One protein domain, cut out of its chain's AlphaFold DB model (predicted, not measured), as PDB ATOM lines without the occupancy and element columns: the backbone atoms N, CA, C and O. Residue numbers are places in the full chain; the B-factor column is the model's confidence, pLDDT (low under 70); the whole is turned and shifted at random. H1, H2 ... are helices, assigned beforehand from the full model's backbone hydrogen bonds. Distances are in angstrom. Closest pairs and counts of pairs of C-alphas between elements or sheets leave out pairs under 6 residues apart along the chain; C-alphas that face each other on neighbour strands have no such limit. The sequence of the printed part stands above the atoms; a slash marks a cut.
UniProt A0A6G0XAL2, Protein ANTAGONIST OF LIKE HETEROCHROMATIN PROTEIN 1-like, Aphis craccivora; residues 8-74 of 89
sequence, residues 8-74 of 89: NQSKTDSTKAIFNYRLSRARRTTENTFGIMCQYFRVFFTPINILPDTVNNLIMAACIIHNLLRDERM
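AT A GLANCE: This is residues 8 to 74 of the 89 residues of the protein "Protein ANTAGONIST OF LIKE HETEROCHROMATIN PROTEIN 1-like" of Aphis craccivora (UniProt A0A6G0XAL2). Picture a loose, slanted T made of two long helices: H2 is the stem, and H4 crosses near the stem's far end, meeting it there through only a few residues. H1 is a small hook at the free end of the stem, while the short H3 and the loop of residues 46 to 51 fold the chain back from the end of H2 to the start of H4. The printed part has 67 residues, with four named helices in the order H1, H2, H3, H4 and no named strand, and its class is all helix. The whole is extended, with a radius of gyration of the C-alphas of 16.9 A, and its outline is flat, spanning 50 by 34 by 18 A.

HOW THE PARTS SIT: Start at H1, residues 8 to 12, which touches H2, residues 14 to 40, only at the corner by their link; the closest C-alphas are those of Ser 10 and Ala 17, 4.5 A apart. Follow H2, the hub that touches three other helices, through residues 22 to 33, which stand free. Next comes H3, residues 42 to 45, which touches H2 only at the corner by their link, its closest C-alphas being those of Cys 38 and Phe 44 at 5.3 A. Then look at H4, residues 52 to 72: its residues 62 to 66 only just touch residues 37 to 40 of H2, with 3 pairs of C-alphas within 8 A, the closest those of Tyr 40 and His 66 at 7.6 A. H2 and H4 run the same way at a steep tilt of 66 degrees. H1 is apart from H3 and H4, and H3 is apart from H4. Of the O i to N i+4 pairs, 22 of 23 in H2, 16 of 17 in H4 and 0 of 1 in H1 are within hydrogen-bond range; H1 has 1 of 2 O i to N i+3 pairs within range, and H3 is too short for an O i to N i+4 pair.

IN THESE COORDINATES: Find C-alpha 8 at (51.537, 107.216, 135.577), where H1 begins its five residues. H2 starts at C-alpha 14, at (58.025, 98.044, 136.842), and runs 39.7 A to C-alpha 40 at (87.486, 122.506, 126.251). H3 has four residues, Arg 42 to Phe 45. H4 runs 30.6 A from Pro 52 to C-alpha 72 at (99.900, 117.623, 131.916).

THE WHOLE: The two C-alphas farthest apart are those of Thr 12 and Glu 72, at 51.2 A. The printed part has no cut, and no link is long: H1 to H2 and H2 to H3 are tight, and H3 to H4 is short, with 6 residues. Mean pLDDT of the printed part is 90.2; look for low confidence at residues 72 to 74, which are under 70.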
ATOM      1  N   ASN A   8      52.658 108.054 135.150       90.81
ATOM      2  CA  ASN A   8      51.537 107.216 135.577       90.81
ATOM      3  C   ASN A   8      51.697 105.765 135.098       90.81
ATOM      4  O   ASN A   8      51.394 104.849 135.849       90.81
ATOM      5  N   GLN A   9      52.253 105.557 133.901       89.38
ATOM      6  CA  GLN A   9      52.501 104.220 133.351       89.38
ATOM      7  C   GLN A   9      53.717 103.550 133.996       89.38
ATOM      8  O   GLN A   9      53.704 102.351 134.232       89.38
ATOM      9  N   SER A  10      54.769 104.311 134.316       88.38
ATOM     10  CA  SER A  10      55.932 103.766 135.028       88.38
ATOM     11  C   SER A  10      55.657 103.468 136.503       88.38
ATOM     12  O   SER A  10      56.451 102.795 137.139       88.38
ATOM     13  N   LYS A  11      54.576 104.006 137.082       88.00
ATOM     14  CA  LYS A  11      54.173 103.694 138.462       88.00
ATOM     15  C   LYS A  11      53.462 102.348 138.563       88.00
ATOM     16  O   LYS A  11      53.599 101.676 139.576       88.00
ATOM     17  N   THR A  12      52.697 101.985 137.539       90.62
ATOM     18  CA  THR A  12      51.941 100.729 137.498       90.62
ATOM     19  C   THR A  12      52.744  99.578 136.896       90.62
ATOM     20  O   THR A  12      52.468  98.426 137.207       90.62
ATOM     21  N   ASP A  13      53.749  99.874 136.066       94.00
ATOM     22  CA  ASP A  13      54.573  98.886 135.370       94.00
ATOM     23  C   ASP A  13      56.065  99.062 135.701       94.00
ATOM     24  O   ASP A  13      56.714 100.036 135.292       94.00
ATOM     25  N   SER A  14      56.618  98.080 136.419       92.50
ATOM     26  CA  SER A  14      58.025  98.044 136.842       92.50
ATOM     27  C   SER A  14      59.003  98.056 135.661       92.50
ATOM     28  O   SER A  14      60.025  98.744 135.699       92.50
ATOM     29  N   THR A  15      58.673  97.391 134.552       95.12
ATOM     30  CA  THR A  15      59.535  97.349 133.360       95.12
ATOM     31  C   THR A  15      59.688  98.743 132.752       95.12
ATOM     32  O   THR A  15      60.794  99.161 132.390       95.12
ATOM     33  N   LYS A  16      58.594  99.516 132.712       93.81
ATOM     34  CA  LYS A  16      58.613 100.919 132.264       93.81
ATOM     35  C   LYS A  16      59.388 101.818 133.231       93.81
ATOM     36  O   LYS A  16      60.080 102.734 132.779       93.81
ATOM     37  N   ALA A  17      59.320 101.555 134.538       93.88
ATOM     38  CA  ALA A  17      60.127 102.259 135.538       93.88
ATOM     39  C   ALA A  17      61.630 102.023 135.331       93.88
ATOM     40  O   ALA A  17      62.402 102.983 135.265       93.88
ATOM     41  N   ILE A  18      62.034 100.760 135.156       95.31
ATOM     42  CA  ILE A  18      63.426 100.364 134.906       95.31
ATOM     43  C   ILE A  18      63.938 101.007 133.615       95.31
ATOM     44  O   ILE A  18      65.027 101.585 133.602       95.31
ATOM     45  N   PHE A  19      63.148 100.972 132.540       95.38
ATOM     46  CA  PHE A  19      63.499 101.643 131.289       95.38
ATOM     47  C   PHE A  19      63.719 103.150 131.489       95.38
ATOM     48  O   PHE A  19      64.755 103.678 131.083       95.38
ATOM     49  N   ASN A  20      62.788 103.840 132.157       95.69
ATOM     50  CA  ASN A  20      62.900 105.274 132.424       95.69
ATOM     51  C   ASN A  20      64.142 105.609 133.259       95.69
ATOM     52  O   ASN A  20      64.828 106.595 132.973       95.69
ATOM     53  N   TYR A  21      64.453 104.781 134.258       95.38
ATOM     54  CA  TYR A  21      65.657 104.927 135.066       95.38
ATOM     55  C   TYR A  21      66.929 104.778 134.218       95.38
ATOM     56  O   TYR A  21      67.793 105.656 134.252       95.38
ATOM     57  N   ARG A  22      67.023 103.722 133.399       95.56
ATOM     58  CA  ARG A  22      68.178 103.483 132.513       95.56
ATOM     59  C   ARG A  22      68.359 104.610 131.503       95.56
ATOM     60  O   ARG A  22      69.473 105.100 131.336       95.56
ATOM     61  N   LEU A  23      67.269 105.063 130.886       95.31
ATOM     62  CA  LEU A  23      67.291 106.175 129.941       95.31
ATOM     63  C   LEU A  23      67.761 107.472 130.613       95.31
ATOM     64  O   LEU A  23      68.595 108.182 130.059       95.31
ATOM     65  N   SER A  24      67.269 107.762 131.819       94.81
ATOM     66  CA  SER A  24      67.684 108.947 132.583       94.81
ATOM     67  C   SER A  24      69.160 108.880 132.980       94.81
ATOM     68  O   SER A  24      69.868 109.879 132.894       94.81
ATOM     69  N   ARG A  25      69.644 107.697 133.378       95.50
ATOM     70  CA  ARG A  25      71.053 107.472 133.710       95.50
ATOM     71  C   ARG A  25      71.954 107.663 132.489       95.50
ATOM     72  O   ARG A  25      72.954 108.357 132.601       95.50
ATOM     73  N   ALA A  26      71.566 107.116 131.335       95.38
ATOM     74  CA  ALA A  26      72.295 107.303 130.083       95.38
ATOM     75  C   ALA A  26      72.377 108.789 129.692       95.38
ATOM     76  O   ALA A  26      73.473 109.276 129.435       95.38
ATOM     77  N   ARG A  27      71.249 109.521 129.736       94.94
ATOM     78  CA  ARG A  27      71.227 110.966 129.448       94.94
ATOM     79  C   ARG A  27      72.131 111.757 130.379       94.94
ATOM     80  O   ARG A  27      72.949 112.526 129.895       94.94
ATOM     81  N   ARG A  28      72.047 111.511 131.691       95.44
ATOM     82  CA  ARG A  28      72.898 112.187 132.680       95.44
ATOM     83  C   ARG A  28      74.380 111.981 132.385       95.44
ATOM     84  O   ARG A  28      75.139 112.939 132.436       95.44
ATOM     85  N   THR A  29      74.793 110.752 132.068       95.06
ATOM     86  CA  THR A  29      76.189 110.477 131.703       95.06
ATOM     87  C   THR A  29      76.584 111.255 130.451       95.06
ATOM     88  O   THR A  29      77.592 111.950 130.475       95.06
ATOM     89  N   THR A  30      75.777 111.202 129.387       92.44
ATOM     90  CA  THR A  30      76.092 111.922 128.145       92.44
ATOM     91  C   THR A  30      76.124 113.437 128.339       92.44
ATOM     92  O   THR A  30      77.056 114.082 127.880       92.44
ATOM     93  N   GLU A  31      75.158 114.010 129.061       91.69
ATOM     94  CA  GLU A  31      75.073 115.450 129.333       91.69
ATOM     95  C   GLU A  31      76.269 115.931 130.157       91.69
ATOM     96  O   GLU A  31      76.889 116.930 129.801       91.69
ATOM     97  N   ASN A  32      76.651 115.191 131.203       92.31
ATOM     98  CA  ASN A  32      77.823 115.520 132.012       92.31
ATOM     99  C   ASN A  32      79.115 115.472 131.184       92.31
ATOM    100  O   ASN A  32      79.929 116.391 131.264       92.31
ATOM    101  N   THR A  33      79.304 114.429 130.368       90.88
ATOM    102  CA  THR A  33      80.487 114.307 129.506       90.88
ATOM    103  C   THR A  33      80.548 115.441 128.486       90.88
ATOM    104  O   THR A  33      81.572 116.114 128.395       90.88
ATOM    105  N   PHE A  34      79.459 115.714 127.760       89.19
ATOM    106  CA  PHE A  34      79.432 116.821 126.802       89.19
ATOM    107  C   PHE A  34      79.578 118.183 127.488       89.19
ATOM    108  O   PHE A  34      80.225 119.060 126.931       89.19
ATOM    109  N   GLY A  35      79.079 118.355 128.715       91.19
ATOM    110  CA  GLY A  35      79.295 119.567 129.505       91.19
ATOM    111  C   GLY A  35      80.775 119.854 129.770       91.19
ATOM    112  O   GLY A  35      81.198 121.006 129.682       91.19
ATOM    113  N   ILE A  36      81.578 118.821 130.040       89.69
ATOM    114  CA  ILE A  36      83.039 118.950 130.148       89.69
ATOM    115  C   ILE A  36      83.631 119.228 128.765       89.69
ATOM    116  O   ILE A  36      84.329 120.218 128.591       89.69
ATOM    117  N   MET A  37      83.311 118.412 127.760       90.44
ATOM    118  CA  MET A  37      83.901 118.538 126.422       90.44
ATOM    119  C   MET A  37      83.634 119.902 125.774       90.44
ATOM    120  O   MET A  37      84.537 120.462 125.156       90.44
ATOM    121  N   CYS A  38      82.445 120.484 125.958       91.38
ATOM    122  CA  CYS A  38      82.123 121.829 125.484       91.38
ATOM    123  C   CYS A  38      83.030 122.898 126.111       91.38
ATOM    124  O   CYS A  38      83.434 123.821 125.414       91.38
ATOM    125  N   GLN A  39      83.409 122.779 127.388       89.25
ATOM    126  CA  GLN A  39      84.304 123.753 128.031       89.25
ATOM    127  C   GLN A  39      85.710 123.768 127.415       89.25
ATOM    128  O   GLN A  39      86.368 124.805 127.430       89.25
ATOM    129  N   TYR A  40      86.160 122.639 126.860       87.12
ATOM    130  CA  TYR A  40      87.486 122.506 126.251       87.12
ATOM    131  C   TYR A  40      87.465 122.750 124.738       87.12
ATOM    132  O   TYR A  40      88.387 123.357 124.198       87.12
ATOM    133  N   PHE A  41      86.415 122.305 124.042       90.56
ATOM    134  CA  PHE A  41      86.354 122.337 122.584       90.56
ATOM    135  C   PHE A  41      85.140 123.120 122.093       90.56
ATOM    136  O   PHE A  41      83.991 122.690 122.213       90.56
ATOM    137  N   ARG A  42      85.410 124.245 121.418       89.62
ATOM    138  CA  ARG A  42      84.367 125.126 120.877       89.62
ATOM    139  C   ARG A  42      83.463 124.444 119.841       89.62
ATOM    140  O   ARG A  42      82.312 124.840 119.688       89.62
ATOM    141  N   VAL A  43      83.969 123.408 119.168       89.75
ATOM    142  CA  VAL A  43      83.251 122.653 118.126       89.75
ATOM    143  C   VAL A  43      81.933 122.044 118.620       89.75
ATOM    144  O   VAL A  43      80.996 121.924 117.837       89.75
ATOM    145  N   PHE A  44      81.818 121.724 119.916       89.56
ATOM    146  CA  PHE A  44      80.605 121.132 120.492       89.56
ATOM    147  C   PHE A  44      79.494 122.145 120.816       89.56
ATOM    148  O   PHE A  44      78.365 121.733 121.072       89.56
ATOM    149  N   PHE A  45      79.766 123.457 120.774       89.12
ATOM    150  CA  PHE A  45      78.728 124.484 120.970       89.12
ATOM    151  C   PHE A  45      77.886 124.749 119.720       89.12
ATOM    152  O   PHE A  45      76.853 125.413 119.801       89.12
ATOM    153  N   THR A  46      78.325 124.263 118.562       88.56
ATOM    154  CA  THR A  46      77.650 124.473 117.281       88.56
ATOM    155  C   THR A  46      77.189 123.146 116.691       88.56
ATOM    156  O   THR A  46      77.858 122.132 116.895       88.56
ATOM    157  N   PRO A  47      76.090 123.124 115.915       88.62
ATOM    158  CA  PRO A  47      75.712 121.944 115.147       88.62
ATOM    159  C   PRO A  47      76.871 121.473 114.260       88.62
ATOM    160  O   PRO A  47      77.404 122.239 113.460       88.62
ATOM    161  N   ILE A  48      77.262 120.209 114.411       89.94
ATOM    162  CA  ILE A  48      78.383 119.630 113.671       89.94
ATOM    163  C   ILE A  48      77.859 119.118 112.326       89.94
ATOM    164  O   ILE A  48      77.190 118.089 112.268       89.94
ATOM    165  N   ASN A  49      78.154 119.841 111.246       89.69
ATOM    166  CA  ASN A  49      77.728 119.492 109.887       89.69
ATOM    167  C   ASN A  49      78.824 118.722 109.127       89.69
ATOM    168  O   ASN A  49      79.377 119.223 108.150       89.69
ATOM    169  N   ILE A  50      79.178 117.526 109.606       91.19
ATOM    170  CA  ILE A  50      80.140 116.625 108.945       91.19
ATOM    171  C   ILE A  50      79.577 115.200 108.878       91.19
ATOM    172  O   ILE A  50      78.618 114.868 109.577       91.19
ATOM    173  N   LEU A  51      80.176 114.354 108.037       92.56
ATOM    174  CA  LEU A  51      79.753 112.963 107.867       92.56
ATOM    175  C   LEU A  51      79.886 112.183 109.195       92.56
ATOM    176  O   LEU A  51      80.885 112.376 109.895       92.56
ATOM    177  N   PRO A  52      78.947 111.280 109.545       90.00
ATOM    178  CA  PRO A  52      78.990 110.521 110.800       90.00
ATOM    179  C   PRO A  52      80.314 109.788 111.055       90.00
ATOM    180  O   PRO A  52      80.804 109.778 112.184       90.00
ATOM    181  N   ASP A  53      80.938 109.245 110.008       91.44
ATOM    182  CA  ASP A  53      82.233 108.563 110.118       91.44
ATOM    183  C   ASP A  53      83.346 109.519 110.570       91.44
ATOM    184  O   ASP A  53      84.185 109.179 111.403       91.44
ATOM    185  N   THR A  54      83.315 110.761 110.081       92.50
ATOM    186  CA  THR A  54      84.248 111.816 110.485       92.50
ATOM    187  C   THR A  54      83.946 112.330 111.894       92.50
ATOM    188  O   THR A  54      84.880 112.635 112.636       92.50
ATOM    189  N   VAL A  55      82.669 112.379 112.300       93.69
ATOM    190  CA  VAL A  55      82.283 112.731 113.680       93.69
ATOM    191  C   VAL A  55      82.916 111.764 114.676       93.69
ATOM    192  O   VAL A  55      83.449 112.215 115.684       93.69
ATOM    193  N   ASN A  56      82.933 110.460 114.393       92.56
ATOM    194  CA  ASN A  56      83.553 109.482 115.291       92.56
ATOM    195  C   ASN A  56      85.038 109.793 115.540       92.56
ATOM    196  O   ASN A  56      85.484 109.805 116.689       92.56
ATOM    197  N   ASN A  57      85.782 110.129 114.482       94.44
ATOM    198  CA  ASN A  57      87.185 110.535 114.595       94.44
ATOM    199  C   ASN A  57      87.349 111.843 115.381       94.44
ATOM    200  O   ASN A  57      88.245 111.941 116.217       94.44
ATOM    201  N   LEU A  58      86.459 112.820 115.171       93.75
ATOM    202  CA  LEU A  58      86.443 114.074 115.930       93.75
ATOM    203  C   LEU A  58      86.246 113.827 117.433       93.75
ATOM    204  O   LEU A  58      86.982 114.389 118.242       93.75
ATOM    205  N   ILE A  59      85.281 112.978 117.811       92.69
ATOM    206  CA  ILE A  59      85.036 112.627 119.218       92.69
ATOM    207  C   ILE A  59      86.260 111.931 119.819       92.69
ATOM    208  O   ILE A  59      86.697 112.311 120.903       92.69
ATOM    209  N   MET A  60      86.841 110.951 119.115       93.38
ATOM    210  CA  MET A  60      88.035 110.241 119.589       93.38
ATOM    211  C   MET A  60      89.221 111.188 119.793       93.38
ATOM    212  O   MET A  60      89.842 111.159 120.853       93.38
ATOM    213  N   ALA A  61      89.493 112.067 118.827       94.00
ATOM    214  CA  ALA A  61      90.556 113.062 118.936       94.00
ATOM    215  C   ALA A  61      90.333 114.000 120.132       94.00
ATOM    216  O   ALA A  61      91.258 114.246 120.903       94.00
ATOM    217  N   ALA A  62      89.099 114.469 120.335       93.31
ATOM    218  CA  ALA A  62      88.766 115.324 121.465       93.31
ATOM    219  C   ALA A  62      88.988 114.606 122.812       93.31
ATOM    220  O   ALA A  62      89.539 115.203 123.735       93.31
ATOM    221  N   CYS A  63      88.619 113.324 122.927       92.12
ATOM    222  CA  CYS A  63      88.883 112.521 124.126       92.12
ATOM    223  C   CYS A  63      90.388 112.342 124.387       92.12
ATOM    224  O   CYS A  63      90.824 112.484 125.526       92.12
ATOM    225  N   ILE A  64      91.180 112.062 123.347       93.62
ATOM    226  CA  ILE A  64      92.640 111.919 123.463       93.62
ATOM    227  C   ILE A  64      93.262 113.226 123.958       93.62
ATOM    228  O   ILE A  64      94.009 113.215 124.932       93.62
ATOM    229  N   ILE A  65      92.913 114.354 123.333       92.06
ATOM    230  CA  ILE A  65      93.430 115.674 123.718       92.06
ATOM    231  C   ILE A  65      93.002 116.024 125.147       92.06
ATOM    232  O   ILE A  65      93.808 116.529 125.922       92.06
ATOM    233  N   HIS A  66      91.753 115.736 125.524       90.81
ATOM    234  CA  HIS A  66      91.281 115.969 126.888       90.81
ATOM    235  C   HIS A  66      92.088 115.171 127.921       90.81
ATOM    236  O   HIS A  66      92.474 115.731 128.946       90.81
ATOM    237  N   ASN A  67      92.364 113.893 127.644       89.94
ATOM    238  CA  ASN A  67      93.153 113.044 128.531       89.94
ATOM    239  C   ASN A  67      94.605 113.532 128.634       89.94
ATOM    240  O   ASN A  67      95.113 113.657 129.742       89.94
ATOM    241  N   LEU A  68      95.230 113.898 127.509       89.44
ATOM    242  CA  LEU A  68      96.590 114.443 127.490       89.44
ATOM    243  C   LEU A  68      96.703 115.721 128.339       89.44
ATOM    244  O   LEU A  68      97.549 115.813 129.221       89.44
ATOM    245  N   LEU A  69      95.791 116.677 128.135       86.94
ATOM    246  CA  LEU A  69      95.768 117.933 128.895       86.94
ATOM    247  C   LEU A  69      95.431 117.733 130.378       86.94
ATOM    248  O   LEU A  69      95.738 118.591 131.208       86.94
ATOM    249  N   ARG A  70      94.739 116.644 130.725       83.88
ATOM    250  CA  ARG A  70      94.474 116.283 132.119       83.88
ATOM    251  C   ARG A  70      95.746 115.787 132.799       83.88
ATOM    252  O   ARG A  70      95.967 116.177 133.942       83.88
ATOM    253  N   ASP A  71      96.549 114.989 132.105       76.44
ATOM    254  CA  ASP A  71      97.799 114.440 132.634       76.44
ATOM    255  C   ASP A  71      98.884 115.524 132.763       76.44
ATOM    256  O   ASP A  71      99.545 115.590 133.794       76.44
ATOM    257  N   GLU A  72      98.983 116.466 131.813       67.69
ATOM    258  CA  GLU A  72      99.900 117.623 131.916       67.69
ATOM    259  C   GLU A  72      99.564 118.557 133.091       67.69
ATOM    260  O   GLU A  72     100.441 119.161 133.703       67.69
ATOM    261  N   ARG A  73      98.281 118.671 133.461       61.31
ATOM    262  CA  ARG A  73      97.853 119.425 134.654       61.31
ATOM    263  C   ARG A  73      98.110 118.676 135.964       61.31
ATOM    264  O   ARG A  73      97.829 119.227 137.028       61.31
ATOM    265  N   MET A  74      98.583 117.432 135.890       55.56
ATOM    266  CA  MET A  74      98.789 116.529 137.017       55.56
ATOM    267  C   MET A  74     100.278 116.302 137.330       55.56
ATOM    268  O   MET A  74     100.613 115.332 138.006       55.56
TER     269      MET A  74